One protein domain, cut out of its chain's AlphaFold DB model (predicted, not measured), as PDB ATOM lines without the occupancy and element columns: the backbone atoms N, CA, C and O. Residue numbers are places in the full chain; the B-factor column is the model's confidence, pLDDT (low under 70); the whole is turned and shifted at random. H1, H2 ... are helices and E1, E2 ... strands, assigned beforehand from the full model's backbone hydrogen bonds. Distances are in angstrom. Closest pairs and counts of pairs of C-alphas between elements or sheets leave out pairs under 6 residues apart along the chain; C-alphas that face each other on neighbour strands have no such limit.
ATOM      1  N   TRP A 134      83.904  76.309  81.195       97.75
ATOM      2  CA  TRP A 134      84.216  76.407  79.775       97.75
ATOM      3  C   TRP A 134      85.207  77.536  79.520       97.75
ATOM      4  O   TRP A 134      84.891  78.710  79.709       97.75
ATOM      5  N   VAL A 135      86.393  77.175  79.043       97.88
ATOM      6  CA  VAL A 135      87.370  78.108  78.491       97.88
ATOM      7  C   VAL A 135      87.225  78.072  76.983       97.88
ATOM      8  O   VAL A 135      87.547  77.066  76.353       97.88
ATOM      9  N   LYS A 136      86.707  79.162  76.419       98.31
ATOM     10  CA  LYS A 136      86.542  79.333  74.975       98.31
ATOM     11  C   LYS A 136      87.719  80.116  74.424       98.31
ATOM     12  O   LYS A 136      88.089  81.149  74.978       98.31
ATOM     13  N   VAL A 137      88.285  79.614  73.340       98.06
ATOM     14  CA  VAL A 137      89.448  80.185  72.673       98.06
ATOM     15  C   VAL A 137      89.077  80.449  71.227       98.06
ATOM     16  O   VAL A 137      88.528  79.586  70.545       98.06
ATOM     17  N   GLU A 138      89.390  81.650  70.763       97.38
ATOM     18  CA  GLU A 138      89.361  81.994  69.349       97.38
ATOM     19  C   GLU A 138      90.781  82.104  68.802       97.38
ATOM     20  O   GLU A 138      91.727  82.417  69.530       97.38
ATOM     21  N   VAL A 139      90.919  81.855  67.506       96.25
ATOM     22  CA  VAL A 139      92.197  81.906  66.799       96.25
ATOM     23  C   VAL A 139      91.971  82.618  65.479       96.25
ATOM     24  O   VAL A 139      91.073  82.247  64.729       96.25
ATOM     25  N   GLN A 140      92.768  83.649  65.207       95.56
ATOM     26  CA  GLN A 140      92.754  84.343  63.921       95.56
ATOM     27  C   GLN A 140      93.410  83.463  62.855       95.56
ATOM     28  O   GLN A 140      94.488  82.916  63.090       95.56
ATOM     29  N   THR A 141      92.767  83.325  61.697       93.00
ATOM     30  CA  THR A 141      93.226  82.435  60.622       93.00
ATOM     31  C   THR A 141      93.283  83.147  59.274       93.00
ATOM     32  O   THR A 141      92.550  84.119  59.082       93.00
ATOM     33  N   PRO A 142      94.092  82.652  58.319       91.00
ATOM     34  CA  PRO A 142      94.041  83.095  56.928       91.00
ATOM     35  C   PRO A 142      92.656  82.928  56.290       91.00
ATOM     36  O   PRO A 142      91.744  82.327  56.870       91.00
ATOM     37  N   ASP A 143      92.531  83.442  55.069       90.62
ATOM     38  CA  ASP A 143      91.277  83.437  54.320       90.62
ATOM     39  C   ASP A 143      90.840  82.031  53.915       90.62
ATOM     40  O   ASP A 143      89.645  81.727  53.989       90.62
ATOM     41  N   PHE A 144      91.793  81.165  53.570       89.62
ATOM     42  CA  PHE A 144      91.532  79.799  53.137       89.62
ATOM     43  C   PHE A 144      92.312  78.784  53.972       89.62
ATOM     44  O   PHE A 144      93.547  78.781  54.029       89.62
ATOM     45  N   LEU A 145      91.574  77.885  54.614       90.44
ATOM     46  CA  LEU A 145      92.121  76.698  55.251       90.44
ATOM     47  C   LEU A 145      92.142  75.524  54.266       90.44
ATOM     48  O   LEU A 145      91.499  75.552  53.215       90.44
ATOM     49  N   ARG A 146      92.917  74.486  54.585       87.50
ATOM     50  CA  ARG A 146      93.000  73.277  53.758       87.50
ATOM     51  C   ARG A 146      91.606  72.655  53.603       87.50
ATOM     52  O   ARG A 146      90.999  72.295  54.602       87.50
ATOM     53  N   ALA A 147      91.152  72.475  52.362       75.19
ATOM     54  CA  ALA A 147      89.832  71.912  52.055       75.19
ATOM     55  C   ALA A 147      89.774  70.373  52.153       75.19
ATOM     56  O   ALA A 147      88.722  69.802  52.427       75.19
ATOM     57  N   ASP A 148      90.908  69.692  51.960       73.50
ATOM     58  CA  ASP A 148      90.970  68.229  51.952       73.50
ATOM     59  C   ASP A 148      91.386  67.696  53.337       73.50
ATOM     60  O   ASP A 148      92.564  67.482  53.644       73.50
ATOM     61  N   GLY A 149      90.402  67.519  54.223       83.06
ATOM     62  CA  GLY A 149      90.545  66.858  55.526       83.06
ATOM     63  C   GLY A 149      90.622  67.805  56.728       83.06
ATOM     64  O   GLY A 149      90.097  68.908  56.714       83.06
ATOM     65  N   TRP A 150      91.289  67.368  57.802       89.75
ATOM     66  CA  TRP A 150      91.340  68.105  59.075       89.75
ATOM     67  C   TRP A 150      92.201  69.374  59.001       89.75
ATOM     68  O   TRP A 150      93.427  69.302  59.135       89.75
ATOM     69  N   ALA A 151      91.566  70.522  58.779       91.00
ATOM     70  CA  ALA A 151      92.228  71.823  58.744       91.00
ATOM     71  C   ALA A 151      92.766  72.256  60.114       91.00
ATOM     72  O   ALA A 151      93.764  72.973  60.178       91.00
ATOM     73  N   THR A 152      92.132  71.806  61.199       95.00
ATOM     74  CA  THR A 152      92.521  72.170  62.561       95.00
ATOM     75  C   THR A 152      92.708  70.937  63.424       95.00
ATOM     76  O   THR A 152      91.856  70.048  63.434       95.00
ATOM     77  N   ILE A 153      93.817  70.885  64.161       97.00
ATOM     78  CA  ILE A 153      94.144  69.790  65.076       97.00
ATOM     79  C   ILE A 153      94.631  70.369  66.405       97.00
ATOM     80  O   ILE A 153      95.552  71.185  66.442       97.00
ATOM     81  N   LEU A 154      94.037  69.915  67.506       97.94
ATOM     82  CA  LEU A 154      94.486  70.183  68.865       97.94
ATOM     83  C   LEU A 154      95.048  68.927  69.519       97.94
ATOM     84  O   LEU A 154      94.456  67.847  69.480       97.94
ATOM     85  N   ARG A 155      96.169  69.124  70.204       98.56
ATOM     86  CA  ARG A 155      96.850  68.129  71.034       98.56
ATOM     87  C   ARG A 155      97.084  68.709  72.417       98.56
ATOM     88  O   ARG A 155      97.254  69.923  72.562       98.56
ATOM     89  N   SER A 156      97.151  67.848  73.423       98.12
ATOM     90  CA  SER A 156      97.633  68.231  74.749       98.12
ATOM     91  C   SER A 156      98.960  67.561  75.051       98.12
ATOM     92  O   SER A 156      99.230  66.449  74.602       98.12
ATOM     93  N   TYR A 157      99.790  68.251  75.820       98.31
ATOM     94  CA  TYR A 157     100.990  67.666  76.395       98.31
ATOM     95  C   TYR A 157     100.602  66.621  77.444       98.31
ATOM     96  O   TYR A 157      99.825  66.925  78.350       98.31
ATOM     97  N   ASN A 158     101.156  65.419  77.333       97.69
ATOM     98  CA  ASN A 158     100.937  64.342  78.284       97.69
ATOM     99  C   ASN A 158     102.177  64.218  79.187       97.69
ATOM    100  O   ASN A 158     103.217  63.743  78.725       97.69
ATOM    101  N   PRO A 159     102.096  64.620  80.471       96.56
ATOM    102  CA  PRO A 159     103.249  64.600  81.368       96.56
ATOM    103  C   PRO A 159     103.807  63.189  81.598       96.56
ATOM    104  O   PRO A 159     104.985  63.061  81.898       96.56
ATOM    105  N   SER A 160     103.004  62.135  81.412       95.31
ATOM    106  CA  SER A 160     103.467  60.744  81.528       95.31
ATOM    107  C   SER A 160     104.290  60.280  80.321       95.31
ATOM    108  O   SER A 160     105.075  59.347  80.449       95.31
ATOM    109  N   LEU A 161     104.089  60.897  79.151       96.44
ATOM    110  CA  LEU A 161     104.861  60.622  77.931       96.44
ATOM    111  C   LEU A 161     106.038  61.589  77.759       96.44
ATOM    112  O   LEU A 161     106.862  61.392  76.873       96.44
ATOM    113  N   GLU A 162     106.068  62.654  78.561       96.69
ATOM    114  CA  GLU A 162     106.941  63.817  78.392       96.69
ATOM    115  C   GLU A 162     106.864  64.468  76.994       96.69
ATOM    116  O   GLU A 162     107.736  65.252  76.618       96.69
ATOM    117  N   ASP A 163     105.781  64.226  76.250       98.00
ATOM    118  CA  ASP A 163     105.586  64.673  74.867       98.00
ATOM    119  C   ASP A 163     104.116  65.053  74.596       98.00
ATOM    120  O   ASP A 163     103.227  64.912  75.441       98.00
ATOM    121  N   TRP A 164     103.848  65.587  73.408       97.94
ATOM    122  CA  TRP A 164     102.504  65.785  72.882       97.94
ATOM    123  C   TRP A 164     101.833  64.439  72.613       97.94
ATOM    124  O   TRP A 164     102.380  63.595  71.909       97.94
ATOM    125  N   ASP A 165     100.614  64.267  73.118       96.94
ATOM    126  CA  ASP A 165      99.803  63.104  72.766       96.94
ATOM    127  C   ASP A 165      99.250  63.236  71.330       96.94
ATOM    128  O   ASP A 165      99.477  64.208  70.586       96.94
ATOM    129  N   GLU A 166      98.478  62.233  70.929       96.44
ATOM    130  CA  GLU A 166      97.617  62.320  69.763       96.44
ATOM    131  C   GLU A 166      96.622  63.487  69.861       96.44
ATOM    132  O   GLU A 166      96.496  64.191  70.867       96.44
ATOM    133  N   TRP A 167      95.933  63.732  68.753       97.31
ATOM    134  CA  TRP A 167      94.887  64.737  68.722       97.31
ATOM    135  C   TRP A 167      93.772  64.352  69.701       97.31
ATOM    136  O   TRP A 167      93.366  63.194  69.778       97.31
ATOM    137  N   PHE A 168      93.267  65.335  70.441       97.69
ATOM    138  CA  PHE A 168      92.050  65.170  71.237       97.69
ATOM    139  C   PHE A 168      90.853  65.848  70.581       97.69
ATOM    140  O   PHE A 168      89.713  65.515  70.888       97.69
ATOM    141  N   LEU A 169      91.105  66.796  69.681       97.56
ATOM    142  CA  LEU A 169      90.086  67.493  68.917       97.56
ATOM    143  C   LEU A 169      90.658  67.812  67.541       97.56
ATOM    144  O   LEU A 169      91.764  68.341  67.433       97.56
ATOM    145  N   ARG A 170      89.923  67.490  66.486       96.12
ATOM    146  CA  ARG A 170      90.256  67.896  65.117       96.12
ATOM    147  C   ARG A 170      88.977  68.177  64.357       96.12
ATOM    148  O   ARG A 170      87.985  67.497  64.586       96.12
ATOM    149  N   TRP A 171      88.994  69.167  63.480       95.12
ATOM    150  CA  TRP A 171      87.825  69.509  62.679       95.12
ATOM    151  C   TRP A 171      88.229  70.191  61.384       95.12
ATOM    152  O   TRP A 171      89.325  70.748  61.243       95.12
ATOM    153  N   ASP A 172      87.330  70.097  60.418       93.38
ATOM    154  CA  ASP A 172      87.330  70.971  59.264       93.38
ATOM    155  C   ASP A 172      86.553  72.234  59.640       93.38
ATOM    156  O   ASP A 172      85.352  72.197  59.888       93.38
ATOM    157  N   ALA A 173      87.256  73.360  59.734       90.94
ATOM    158  CA  ALA A 173      86.627  74.620  60.096       90.94
ATOM    159  C   ALA A 173      85.952  75.312  58.901       90.94
ATOM    160  O   ALA A 173      85.183  76.246  59.115       90.94
ATOM    161  N   GLU A 174      86.228  74.894  57.663       89.88
ATOM    162  CA  GLU A 174      85.605  75.457  56.458       89.88
ATOM    163  C   GLU A 174      84.190  74.922  56.258       89.88
ATOM    164  O   GLU A 174      83.315  75.640  55.766       89.88
ATOM    165  N   THR A 175      83.948  73.671  56.658       84.00
ATOM    166  CA  THR A 175      82.656  73.013  56.486       84.00
ATOM    167  C   THR A 175      81.939  72.799  57.824       84.00
ATOM    168  O   THR A 175      82.556  72.528  58.849       84.00
ATOM    169  N   PRO A 176      80.602  72.926  57.866       71.00
ATOM    170  CA  PRO A 176      79.860  72.956  59.126       71.00
ATOM    171  C   PRO A 176      79.656  71.588  59.803       71.00
ATOM    172  O   PRO A 176      78.958  71.539  60.809       71.00
ATOM    173  N   ASN A 177      80.191  70.481  59.273       69.06
ATOM    174  CA  ASN A 177      79.723  69.139  59.658       69.06
ATOM    175  C   ASN A 177      80.805  68.152  60.116       69.06
ATOM    176  O   ASN A 177      80.460  67.012  60.417       69.06
ATOM    177  N   HIS A 178      82.086  68.518  60.148       78.81
ATOM    178  CA  HIS A 178      83.163  67.538  60.322       78.81
ATOM    179  C   HIS A 178      84.067  67.870  61.513       78.81
ATOM    180  O   HIS A 178      84.944  68.723  61.402       78.81
ATOM    181  N   GLY A 179      83.921  67.118  62.607       86.94
ATOM    182  CA  GLY A 179      84.836  67.111  63.749       86.94
ATOM    183  C   GLY A 179      85.005  65.702  64.321       86.94
ATOM    184  O   GLY A 179      84.157  64.841  64.102       86.94
ATOM    185  N   ASP A 180      86.088  65.478  65.062       94.81
ATOM    186  CA  ASP A 180      86.290  64.300  65.905       94.81
ATOM    187  C   ASP A 180      86.786  64.732  67.289       94.81
ATOM    188  O   ASP A 180      87.631  65.626  67.416       94.81
ATOM    189  N   GLN A 181      86.315  64.038  68.328       96.19
ATOM    190  CA  GLN A 181      86.663  64.304  69.723       96.19
ATOM    191  C   GLN A 181      87.169  63.039  70.418       96.19
ATOM    192  O   GLN A 181      86.565  61.972  70.305       96.19
ATOM    193  N   TRP A 182      88.243  63.167  71.197       96.69
ATOM    194  CA  TRP A 182      88.818  62.076  71.978       96.69
ATOM    195  C   TRP A 182      89.255  62.564  73.366       96.69
ATOM    196  O   TRP A 182      90.404  62.922  73.609       96.69
ATOM    197  N   ASN A 183      88.321  62.582  74.317       95.62
ATOM    198  CA  ASN A 183      88.530  63.152  75.657       95.62
ATOM    199  C   ASN A 183      89.608  62.474  76.506       95.62
ATOM    200  O   ASN A 183      90.228  63.153  77.320       95.62
ATOM    201  N   ILE A 184      89.893  61.187  76.300       97.06
ATOM    202  CA  ILE A 184      91.023  60.529  76.980       97.06
ATOM    203  C   ILE A 184      92.380  61.130  76.569       97.06
ATOM    204  O   ILE A 184      93.356  60.999  77.301       97.06
ATOM    205  N   LYS A 185      92.440  61.802  75.411       97.88
ATOM    206  CA  LYS A 185      93.640  62.459  74.883       97.88
ATOM    207  C   LYS A 185      93.762  63.920  75.289       97.88
ATOM    208  O   LYS A 185      94.793  64.510  75.004       97.88
ATOM    209  N   LEU A 186      92.755  64.503  75.949       97.94
ATOM    210  CA  LEU A 186      92.881  65.804  76.607       97.94
ATOM    211  C   LEU A 186      93.419  65.579  78.023       97.94
ATOM    212  O   LEU A 186      92.669  65.186  78.915       97.94
ATOM    213  N   VAL A 187      94.716  65.819  78.209       97.75
ATOM    214  CA  VAL A 187      95.458  65.558  79.448       97.75
ATOM    215  C   VAL A 187      95.857  66.873  80.128       97.75
ATOM    216  O   VAL A 187      96.351  67.807  79.490       97.75
ATOM    217  N   PHE A 188      95.627  66.948  81.437       97.81
ATOM    218  CA  PHE A 188      96.040  68.044  82.310       97.81
ATOM    219  C   PHE A 188      97.442  67.789  82.877       97.81
ATOM    220  O   PHE A 188      97.952  66.670  82.868       97.81
ATOM    221  N   LEU A 189      98.094  68.834  83.388       97.56
ATOM    222  CA  LEU A 189      99.493  68.748  83.825       97.56
ATOM    223  C   LEU A 189      99.707  67.914  85.104       97.56
ATOM    224  O   LEU A 189     100.847  67.581  85.420       97.56
ATOM    225  N   ASP A 190      98.643  67.544  85.822       95.38
ATOM    226  CA  ASP A 190      98.703  66.549  86.904       95.38
ATOM    227  C   ASP A 190      98.629  65.093  86.395       95.38
ATOM    228  O   ASP A 190      98.722  64.162  87.193       95.38
ATOM    229  N   GLY A 191      98.443  64.891  85.086       95.69
ATOM    230  CA  GLY A 191      98.262  63.587  84.444       95.69
ATOM    231  C   GLY A 191      96.811  63.096  84.401       95.69
ATOM    232  O   GLY A 191      96.550  62.011  83.878       95.69
ATOM    233  N   THR A 192      95.849  63.855  84.928       95.62
ATOM    234  CA  THR A 192      94.425  63.540  84.773       95.62
ATOM    235  C   THR A 192      93.983  63.804  83.338       95.62
ATOM    236  O   THR A 192      94.381  64.801  82.745       95.62
ATOM    237  N   ASN A 193      93.165  62.920  82.763       96.75
ATOM    238  CA  ASN A 193      92.559  63.161  81.453       96.75
ATOM    239  C   ASN A 193      91.096  63.607  81.604       96.75
ATOM    240  O   ASN A 193      90.470  63.407  82.646       96.75
ATOM    241  N   ALA A 194      90.526  64.218  80.569       97.12
ATOM    242  CA  ALA A 194      89.170  64.753  80.637       97.12
ATOM    243  C   ALA A 194      88.088  63.664  80.795       97.12
ATOM    244  O   ALA A 194      87.051  63.926  81.405       97.12
ATOM    245  N   ALA A 195      88.339  62.434  80.324       95.94
ATOM    246  CA  ALA A 195      87.432  61.301  80.527       95.94
ATOM    247  C   ALA A 195      87.322  60.884  82.006       95.94
ATOM    248  O   ALA A 195      86.250  60.463  82.441       95.94
ATOM    249  N   ASP A 196      88.389  61.078  82.792       94.31
ATOM    250  CA  ASP A 196      88.388  60.838  84.241       94.31
ATOM    251  C   ASP A 196      87.448  61.800  85.003       94.31
ATOM    252  O   ASP A 196      87.004  61.507  86.115       94.31
ATOM    253  N   ILE A 197      87.169  62.973  84.428       95.25
ATOM    254  CA  ILE A 197      86.287  63.996  85.006       95.25
ATOM    255  C   ILE A 197      84.860  63.779  84.499       95.25
ATOM    256  O   ILE A 197      83.924  63.623  85.291       95.25
ATOM    257  N   ASN A 198      84.705  63.749  83.173       93.31
ATOM    258  CA  ASN A 198      83.443  63.520  82.488       93.31
ATOM    259  C   ASN A 198      83.623  62.477  81.380       93.31
ATOM    260  O   ASN A 198      84.388  62.713  80.445       93.31
ATOM    261  N   PRO A 199      82.884  61.356  81.407       91.81
ATOM    262  CA  PRO A 199      83.087  60.283  80.439       91.81
ATOM    263  C   PRO A 199      82.684  60.669  79.006       91.81
ATOM    264  O   PRO A 199      83.227  60.112  78.055       91.81
ATOM    265  N   SER A 200      81.769  61.631  78.826       94.44
ATOM    266  CA  SER A 200      81.351  62.107  77.499       94.44
ATOM    267  C   SER A 200      82.316  63.158  76.948       94.44
ATOM    268  O   SER A 200      82.584  64.168  77.600       94.44
ATOM    269  N   ALA A 201      82.809  62.966  75.721       95.44
ATOM    270  CA  ALA A 201      83.690  63.936  75.073       95.44
ATOM    271  C   ALA A 201      83.011  65.296  74.849       95.44
ATOM    272  O   ALA A 201      83.608  66.334  75.136       95.44
ATOM    273  N   GLU A 202      81.727  65.285  74.497       95.31
ATOM    274  CA  GLU A 202      80.934  66.490  74.248       95.31
ATOM    275  C   GLU A 202      80.798  67.383  75.488       95.31
ATOM    276  O   GLU A 202      80.585  68.586  75.364       95.31
ATOM    277  N   GLN A 203      80.927  66.798  76.686       95.44
ATOM    278  CA  GLN A 203      80.916  67.504  77.971       95.44
ATOM    279  C   GLN A 203      82.280  68.083  78.364       95.44
ATOM    280  O   GLN A 203      82.372  68.754  79.389       95.44
ATOM    281  N   ASN A 204      83.334  67.819  77.589       97.12
ATOM    282  CA  ASN A 204      84.700  68.251  77.888       97.12
ATOM    283  C   ASN A 204      85.260  69.239  76.872       97.12
ATOM    284  O   ASN A 204      86.146  70.019  77.213       97.12
ATOM    285  N   MET A 205      84.784  69.195  75.632       97.50
ATOM    286  CA  MET A 205      85.320  70.016  74.555       97.50
ATOM    287  C   MET A 205      84.269  70.355  73.511       97.50
ATOM    288  O   MET A 205      83.249  69.680  73.386       97.50
ATOM    289  N   ALA A 206      84.547  71.415  72.764       97.38
ATOM    290  CA  ALA A 206      83.772  71.825  71.608       97.38
ATOM    291  C   ALA A 206      84.677  72.489  70.571       97.38
ATOM    292  O   ALA A 206      85.696  73.083  70.920       97.38
ATOM    293  N   ASP A 207      84.275  72.437  69.313       96.69
ATOM    294  CA  ASP A 207      84.910  73.107  68.184       96.69
ATOM    295  C   ASP A 207      83.918  74.034  67.481       96.69
ATOM    296  O   ASP A 207      82.702  73.841  67.530       96.69
ATOM    297  N   TYR A 208      84.444  75.080  66.852       96.81
ATOM    298  CA  TYR A 208      83.658  76.110  66.187       96.81
ATOM    299  C   TYR A 208      84.212  76.353  64.783       96.81
ATOM    300  O   TYR A 208      85.417  76.562  64.597       96.81
ATOM    301  N   GLY A 209      83.309  76.342  63.802       94.88
ATOM    302  CA  GLY A 209      83.638  76.584  62.399       94.88
ATOM    303  C   GLY A 209      84.052  78.027  62.119       94.88
ATOM    304  O   GLY A 209      83.768  78.940  62.894       94.88
ATOM    305  N   LYS A 210      84.691  78.241  60.971       95.31
ATOM    306  CA  LYS A 210      85.240  79.529  60.552       95.31
ATOM    307  C   LYS A 210      84.156  80.602  60.473       95.31
ATOM    308  O   LYS A 210      83.080  80.388  59.906       95.31
ATOM    309  N   GLY A 211      84.439  81.775  61.027       95.81
ATOM    310  CA  GLY A 211      83.527  82.914  61.009       95.81
ATOM    311  C   GLY A 211      84.225  84.264  60.952       95.81
ATOM    312  O   GLY A 211      85.420  84.391  61.223       95.81
ATOM    313  N   GLY A 212      83.455  85.282  60.580       96.94
ATOM    314  CA  GLY A 212      83.883  86.675  60.603       96.94
ATOM    315  C   GLY A 212      83.924  87.252  62.020       96.94
ATOM    316  O   GLY A 212      83.456  86.656  62.991       96.94
ATOM    317  N   ARG A 213      84.477  88.458  62.158       96.06
ATOM    318  CA  ARG A 213      84.477  89.177  63.446       96.06
ATOM    319  C   ARG A 213      83.053  89.514  63.873       96.06
ATOM    320  O   ARG A 213      82.245  89.934  63.048       96.06
ATOM    321  N   GLY A 214      82.761  89.356  65.159       96.88
ATOM    322  CA  GLY A 214      81.420  89.552  65.707       96.88
ATOM    323  C   GLY A 214      80.416  88.463  65.353       96.88
ATOM    324  O   GLY A 214      79.302  88.484  65.877       96.88
ATOM    325  N   GLU A 215      80.772  87.517  64.484       97.62
ATOM    326  CA  GLU A 215      79.889  86.409  64.161       97.62
ATOM    327  C   GLU A 215      79.765  85.479  65.370       97.62
ATOM    328  O   GLU A 215      80.738  85.205  66.075       97.62
ATOM    329  N   THR A 216      78.547  85.001  65.616       98.19
ATOM    330  CA  THR A 216      78.287  83.995  66.644       98.19
ATOM    331  C   THR A 216      78.142  82.638  65.986       98.19
ATOM    332  O   THR A 216      77.262  82.439  65.150       98.19
ATOM    333  N   LYS A 217      78.993  81.696  66.386       96.88
ATOM    334  CA  LYS A 217      78.950  80.308  65.938       96.88
ATOM    335  C   LYS A 217      78.416  79.415  67.040       96.88
ATOM    336  O   LYS A 217      78.782  79.555  68.208       96.88
ATOM    337  N   ASN A 218      77.574  78.467  66.655       96.31
ATOM    338  CA  ASN A 218      77.293  77.317  67.499       96.31
ATOM    339  C   ASN A 218      78.444  76.308  67.384       96.31
ATOM    340  O   ASN A 218      79.142  76.319  66.365       96.31
ATOM    341  N   PRO A 219      78.654  75.469  68.410       95.75
ATOM    342  CA  PRO A 219      79.579  74.353  68.297       95.75
ATOM    343  C   PRO A 219      79.226  73.475  67.093       95.75
ATOM    344  O   PRO A 219      78.041  73.219  66.865       95.75
ATOM    345  N   LEU A 220      80.230  73.012  66.347       94.62
ATOM    346  CA  LEU A 220      80.031  71.943  65.362       94.62
ATOM    347  C   LEU A 220      79.865  70.606  66.096       94.62
ATOM    348  O   LEU A 220      78.968  69.829  65.778       94.62
ATOM    349  N   MET A 221      80.668  70.391  67.145       94.06
ATOM    350  CA  MET A 221      80.483  69.331  68.134       94.06
ATOM    351  C   MET A 221      80.679  69.844  69.561       94.06
ATOM    352  O   MET A 221      81.317  70.869  69.807       94.06
ATOM    353  N   GLY A 222      80.159  69.088  70.528       95.06
ATOM    354  CA  GLY A 222      80.241  69.422  71.946       95.06
ATOM    355  C   GLY A 222      79.156  70.383  72.427       95.06
ATOM    356  O   GLY A 222      78.348  70.901  71.658       95.06
ATOM    357  N   ASN A 223      79.115  70.615  73.741       95.88
ATOM    358  CA  ASN A 223      78.016  71.338  74.394       95.88
ATOM    359  C   ASN A 223      78.448  72.603  75.155       95.88
ATOM    360  O   ASN A 223      77.751  73.069  76.055       95.88
ATOM    361  N   ALA A 224      79.557  73.224  74.746       97.38
ATOM    362  CA  ALA A 224      80.069  74.455  75.354       97.38
ATOM    363  C   ALA A 224      79.194  75.709  75.109       97.38
ATOM    364  O   ALA A 224      79.514  76.804  75.586       97.38
ATOM    365  N   GLY A 225      78.096  75.583  74.356       97.88
ATOM    366  CA  GLY A 225      77.269  76.703  73.899       97.88
ATOM    367  C   GLY A 225      77.977  77.567  72.849       97.88
ATOM    368  O   GLY A 225      79.123  77.307  72.487       97.88
ATOM    369  N   SER A 226      77.312  78.612  72.360       98.00
ATOM    370  CA  SER A 226      77.829  79.446  71.267       98.00
ATOM    371  C   SER A 226      79.099  80.232  71.629       98.00
ATOM    372  O   SER A 226      79.358  80.530  72.798       98.00
ATOM    373  N   LEU A 227      79.896  80.584  70.622       98.12
ATOM    374  CA  LEU A 227      81.054  81.472  70.723       98.12
ATOM    375  C   LEU A 227      80.846  82.668  69.795       98.12
ATOM    376  O   LEU A 227      80.624  82.491  68.599       98.12
ATOM    377  N   THR A 228      80.923  83.879  70.345       98.44
ATOM    378  CA  THR A 228      80.954  85.115  69.558       98.44
ATOM    379  C   THR A 228      82.396  85.536  69.361       98.44
ATOM    380  O   THR A 228      83.108  85.813  70.326       98.44
ATOM    381  N   TYR A 229      82.810  85.594  68.105       98.38
ATOM    382  CA  TYR A 229      84.144  86.015  67.733       98.38
ATOM    383  C   TYR A 229      84.382  87.498  68.018       98.38
ATOM    384  O   TYR A 229      83.516  88.344  67.779       98.38
ATOM    385  N   SER A 230      85.575  87.828  68.508       97.38
ATOM    386  CA  SER A 230      85.937  89.189  68.886       97.38
ATOM    387  C   SER A 230      85.931  90.132  67.686       97.38
ATOM    388  O   SER A 230      86.149  89.731  66.544       97.38
ATOM    389  N   GLN A 231      85.729  91.420  67.963       96.50
ATOM    390  CA  GLN A 231      85.821  92.500  66.974       96.50
ATOM    391  C   GLN A 231      87.266  92.962  66.715       96.50
ATOM    392  O   GLN A 231      87.493  93.869  65.911       96.50
ATOM    393  N   THR A 232      88.249  92.355  67.385       94.62
ATOM    394  CA  THR A 232      89.661  92.737  67.297       94.62
ATOM    395  C   THR A 232      90.150  92.670  65.850       94.62
ATOM    396  O   THR A 232      89.881  91.700  65.137       94.62
ATOM    397  N   TYR A 233      90.843  93.720  65.405       91.06
ATOM    398  CA  TYR A 233      91.426  93.802  64.064       91.06
ATOM    399  C   TYR A 233      92.611  92.830  63.914       91.06
ATOM    400  O   TYR A 233      93.262  92.474  64.894       91.06
ATOM    401  N   GLY A 234      92.858  92.386  62.681       89.69
ATOM    402  CA  GLY A 234      93.789  91.309  62.344       89.69
ATOM    403  C   GLY A 234      93.266  90.559  61.124       89.69
ATOM    404  O   GLY A 234      92.767  91.195  60.193       89.69
ATOM    405  N   CYS A 235      93.305  89.228  61.146       91.38
ATOM    406  CA  CYS A 235      92.694  88.431  60.083       91.38
ATOM    407  C   CYS A 235      91.171  88.645  60.000       91.38
ATOM    408  O   CYS A 235      90.490  88.908  61.004       91.38
ATOM    409  N   GLN A 236      90.622  88.505  58.790       91.12
ATOM    410  CA  GLN A 236      89.179  88.578  58.565       91.12
ATOM    411  C   GLN A 236      88.452  87.467  59.330       91.12
ATOM    412  O   GLN A 236      87.447  87.739  60.000       91.12
ATOM    413  N   TYR A 237      89.002  86.254  59.281       95.50
ATOM    414  CA  TYR A 237      88.380  85.051  59.811       95.50
ATOM    415  C   TYR A 237      88.986  84.586  61.133       95.50
ATOM    416  O   TYR A 237      90.141  84.872  61.467       95.50
ATOM    417  N   ARG A 238      88.162  83.865  61.895       96.31
ATOM    418  CA  ARG A 238      88.545  83.144  63.104       96.31
ATOM    419  C   ARG A 238      87.965  81.747  63.082       96.31
ATOM    420  O   ARG A 238      86.894  81.529  62.523       96.31
ATOM    421  N   ILE A 239      88.635  80.856  63.788       96.50
ATOM    422  CA  ILE A 239      88.095  79.579  64.245       96.50
ATOM    423  C   ILE A 239      88.064  79.588  65.771       96.50
ATOM    424  O   ILE A 239      88.628  80.484  66.407       96.50
ATOM    425  N   GLY A 240      87.417  78.602  66.383       97.12
ATOM    426  CA  GLY A 240      87.451  78.492  67.835       97.12
ATOM    427  C   GLY A 240      87.373  77.069  68.338       97.12
ATOM    428  O   GLY A 240      86.990  76.152  67.621       97.12
ATOM    429  N   PHE A 241      87.689  76.920  69.614       98.06
ATOM    430  CA  PHE A 241      87.443  75.708  70.379       98.06
ATOM    431  C   PHE A 241      87.093  76.074  71.821       98.06
ATOM    432  O   PHE A 241      87.305  77.202  72.272       98.06
ATOM    433  N   ALA A 242      86.550  75.122  72.563       98.44
ATOM    434  CA  ALA A 242      86.367  75.227  73.995       98.44
ATOM    435  C   ALA A 242      86.859  73.961  74.684       98.44
ATOM    436  O   ALA A 242      86.712  72.862  74.158       98.44
ATOM    437  N   ILE A 243      87.392  74.130  75.888       98.19
ATOM    438  CA  ILE A 243      87.725  73.035  76.799       98.19
ATOM    439  C   ILE A 243      87.104  73.314  78.164       98.19
ATOM    440  O   ILE A 243      87.094  74.455  78.636       98.19
ATOM    441  N   LYS A 244      86.564  72.282  78.804       97.62
ATOM    442  CA  LYS A 244      86.009  72.380  80.150       97.62
ATOM    443  C   LYS A 244      87.137  72.163  81.157       97.62
ATOM    444  O   LYS A 244      87.613  71.049  81.345       97.62
ATOM    445  N   MET A 245      87.588  73.244  81.782       97.38
ATOM    446  CA  MET A 245      88.716  73.237  82.712       97.38
ATOM    447  C   MET A 245      88.255  73.002  84.156       97.38
ATOM    448  O   MET A 245      87.260  73.600  84.581       97.38
ATOM    449  N   PRO A 246      89.000  72.214  84.950       96.81
ATOM    450  CA  PRO A 246      88.817  72.156  86.396       96.81
ATOM    451  C   PRO A 246      88.924  73.543  87.055       96.81
ATOM    452  O   PRO A 246      89.603  74.432  86.524       96.81
ATOM    453  N   PRO A 247      88.274  73.759  88.214       95.56
ATOM    454  CA  PRO A 247      88.337  75.037  88.915       95.56
ATOM    455  C   PRO A 247      89.766  75.380  89.370       95.56
ATOM    456  O   PRO A 247      90.661  74.541  89.394       95.56
ATOM    457  N   TRP A 248      90.019  76.639  89.740       93.25
ATOM    458  CA  TRP A 248      91.361  77.048  90.168       93.25
ATOM    459  C   TRP A 248      91.768  76.427  91.511       93.25
ATOM    460  O   TRP A 248      91.016  76.528  92.482       93.25
ATOM    461  N   THR A 249      92.971  75.840  91.570       90.12
ATOM    462  CA  THR A 249      93.565  75.161  92.743       90.12
ATOM    463  C   THR A 249      94.160  76.108  93.792       90.12
ATOM    464  O   THR A 249      94.699  75.659  94.806       90.12
ATOM    465  N   GLY A 250      94.107  77.425  93.573       85.56
ATOM    466  CA  GLY A 250      94.823  78.376  94.427       85.56
ATOM    467  C   GLY A 250      96.340  78.371  94.209       85.56
ATOM    468  O   GLY A 250      97.078  78.862  95.058       85.56
ATOM    469  N   SER A 251      96.809  77.758  93.117       87.69
ATOM    470  CA  SER A 251      98.222  77.567  92.808       87.69
ATOM    471  C   SER A 251      98.503  77.821  91.326       87.69
ATOM    472  O   SER A 251      97.737  77.414  90.442       87.69
ATOM    473  N   ASP A 252      99.648  78.449  91.073       89.75
ATOM    474  CA  ASP A 252     100.214  78.636  89.734       89.75
ATOM    475  C   ASP A 252     101.280  77.583  89.408       89.75
ATOM    476  O   ASP A 252     101.871  77.612  88.330       89.75
ATOM    477  N   ASN A 253     101.503  76.620  90.312       88.94
ATOM    478  CA  ASN A 253     102.392  75.497  90.048       88.94
ATOM    479  C   ASN A 253     101.892  74.697  88.832       88.94
ATOM    480  O   ASN A 253     100.718  74.329  88.750       88.94
ATOM    481  N   LEU A 254     102.807  74.435  87.903       91.31
ATOM    482  CA  LEU A 254     102.568  73.689  86.671       91.31
ATOM    483  C   LEU A 254     102.876  72.194  86.814       91.31
ATOM    484  O   LEU A 254     102.793  71.469  85.829       91.31
ATOM    485  N   THR A 255     103.247  71.730  88.009       88.75
ATOM    486  CA  THR A 255     103.582  70.328  88.275       88.75
ATOM    487  C   THR A 255     102.754  69.737  89.416       88.75
ATOM    488  O   THR A 255     102.260  70.439  90.307       88.75
ATOM    489  N   GLY A 256     102.632  68.408  89.398       90.19
ATOM    490  CA  GLY A 256     101.999  67.625  90.457       90.19
ATOM    491  C   GLY A 256     100.485  67.836  90.580       90.19
ATOM    492  O   GLY A 256      99.835  68.445  89.737       90.19
ATOM    493  N   LYS A 257      99.919  67.342  91.686       90.44
ATOM    494  CA  LYS A 257      98.464  67.272  91.946       90.44
ATOM    495  C   LYS A 257      97.701  68.602  91.882       90.44
ATOM    496  O   LYS A 257      96.489  68.607  91.706       90.44
ATOM    497  N   PHE A 258      98.379  69.739  92.034       93.56
ATOM    498  CA  PHE A 258      97.735  71.057  91.969       93.56
ATOM    499  C   PHE A 258      97.713  71.653  90.557       93.56
ATOM    500  O   PHE A 258      97.189  72.753  90.376       93.56
ATOM    501  N   ALA A 259      98.245  70.930  89.571       95.81
ATOM    502  CA  ALA A 259      98.255  71.323  88.170       95.81
ATOM    503  C   ALA A 259      97.061  70.758  87.371       95.81
ATOM    504  O   ALA A 259      97.004  70.934  86.158       95.81
ATOM    505  N   ILE A 260      96.068  70.145  88.035       95.81
ATOM    506  CA  ILE A 260      94.857  69.594  87.394       95.81
ATOM    507  C   ILE A 260      94.075  70.638  86.584       95.81
ATOM    508  O   ILE A 260      93.446  70.331  85.582       95.81
ATOM    509  N   ASN A 261      94.142  71.910  86.972       95.50
ATOM    510  CA  ASN A 261      93.500  73.016  86.265       95.50
ATOM    511  C   ASN A 261      94.415  73.692  85.232       95.50
ATOM    512  O   ASN A 261      94.191  74.849  84.866       95.50
ATOM    513  N   LYS A 262      95.486  73.016  84.819       96.50
ATOM    514  CA  LYS A 262      96.456  73.499  83.840       96.50
ATOM    515  C   LYS A 262      96.519  72.496  82.698       96.50
ATOM    516  O   LYS A 262      96.630  71.295  82.919       96.50
ATOM    517  N   ALA A 263      96.481  73.005  81.476       96.75
ATOM    518  CA  ALA A 263      96.687  72.223  80.269       96.75
ATOM    519  C   ALA A 263      97.694  72.959  79.389       96.75
ATOM    520  O   ALA A 263      97.660  74.188  79.286       96.75
ATOM    521  N   LYS A 264      98.589  72.207  78.753       97.69
ATOM    522  CA  LYS A 264      99.487  72.727  77.722       97.69
ATOM    523  C   LYS A 264      99.009  72.180  76.387       97.69
ATOM    524  O   LYS A 264      98.919  70.968  76.219       97.69
ATOM    525  N   LEU A 265      98.680  73.080  75.467       98.06
ATOM    526  CA  LEU A 265      98.024  72.752  74.202       98.06
ATOM    527  C   LEU A 265      98.937  73.077  73.021       98.06
ATOM    528  O   LEU A 265      99.683  74.057  73.059       98.06
ATOM    529  N   LYS A 266      98.840  72.270  71.965       98.25
ATOM    530  CA  LYS A 266      99.397  72.554  70.643       98.25
ATOM    531  C   LYS A 266      98.241  72.625  69.664       98.25
ATOM    532  O   LYS A 266      97.443  71.693  69.590       98.25
ATOM    533  N   LEU A 267      98.180  73.727  68.930       97.31
ATOM    534  CA  LEU A 267      97.236  73.939  67.849       97.31
ATOM    535  C   LEU A 267      97.987  73.899  66.521       97.31
ATOM    536  O   LEU A 267      98.965  74.621  66.338       97.31
ATOM    537  N   GLU A 268      97.511  73.070  65.605       96.31
ATOM    538  CA  GLU A 268      97.990  72.971  64.231       96.31
ATOM    539  C   GLU A 268      96.863  73.455  63.312       96.31
ATOM    540  O   GLU A 268      95.743  72.946  63.386       96.31
ATOM    541  N   VAL A 269      97.152  74.456  62.476       93.94
ATOM    542  CA  VAL A 269      96.216  75.007  61.486       93.94
ATOM    543  C   VAL A 269      96.849  74.854  60.110       93.94
ATOM    544  O   VAL A 269      97.926  75.392  59.857       93.94
ATOM    545  N   TYR A 270      96.186  74.112  59.229       92.12
ATOM    546  CA  TYR A 270      96.629  73.872  57.862       92.12
ATOM    547  C   TYR A 270      95.895  74.825  56.921       92.12
ATOM    548  O   TYR A 270      94.668  74.795  56.829       92.12
TER     549      TYR A 270
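What this domain is: This is residues 134 to 270 of the 285 residues of an uncharacterized protein of Candidatus Bathyarchaeota archaeon (UniProt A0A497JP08). The domain is a sandwich, two four-stranded sheets face to face with their strands crossed at 42 degrees, and long loops at its ends. The two helices are very short: H2 lies beyond one end of the sandwich, and H1 only grazes the sheet E1 E7 E5 E6. The 137 printed residues run E1 E2 E3 E4 H1 E5 E6 E7 H2 E8, mostly strand by class, with under half of the residues in named elements. The sheets run E1 E7 E5 E6 and E4 E3 E2 E8, both antiparallel. The whole is compact, with a radius of gyration of the C-alphas of 14.9 A and spans of 41 by 30 by 24 A.

How they stand to each other: E1, residues 134 to 141, is an edge strand and the antiparallel neighbour of E7, residues 237 to 245, with N 137 and O 241 2.8 A apart. E2, residues 152 to 158, E3, residues 163 to 171, and E4, residues 179 to 181, form a meander, each strand the antiparallel neighbour of the one before; N 154 and O 169 are 2.8 A apart, N 180 and O 170 2.8 A. H1, residues 194 to 197, only grazes the first sheet. E5, residues 205 to 212, is antiparallel to E7, with N 208 and O 240 2.9 A apart, and forms a hairpin with E6, residues 219 to 221, where N 220 and O 207 are 2.9 A apart. H2, residues 256 to 259, is on neither sheet. E8, residues 265 to 269, is antiparallel to E2, with N 155 and O 266 2.9 A apart. Between the sheets, the closest C-alphas of E4 and E6, those of Gly 179 and Met 221, are 6.6 A apart. Both helices are too short for an O i to N i+4 pair; in each, the one O i to N i+3 pair is within hydrogen-bond range.

Where its parts are: E1 begins at C-alpha 134 (84.216, 76.407, 79.775) and measures 22.0 A. E2 measures 19.5 A; E3, 22.1 A, bends by 51 degrees at residue 168. E5, 21.8 A, bends by 52 degrees at residue 209. E7 measures 25.8 A. E8, 13.0 A, ends at C-alpha 269 (96.216, 75.007, 61.486). E4, E6, H1 and H2 have three or four residues each.

The domain as a whole: The two C-alphas farthest apart, those of Asp 148 and Gly 250, are 43.8 A apart. The printed part has no cut. The links E4 to H1 and E6 to E7 are long, with 12 and 15 residues. The mean pLDDT of the printed part is 94.3; residue 177 is under 70.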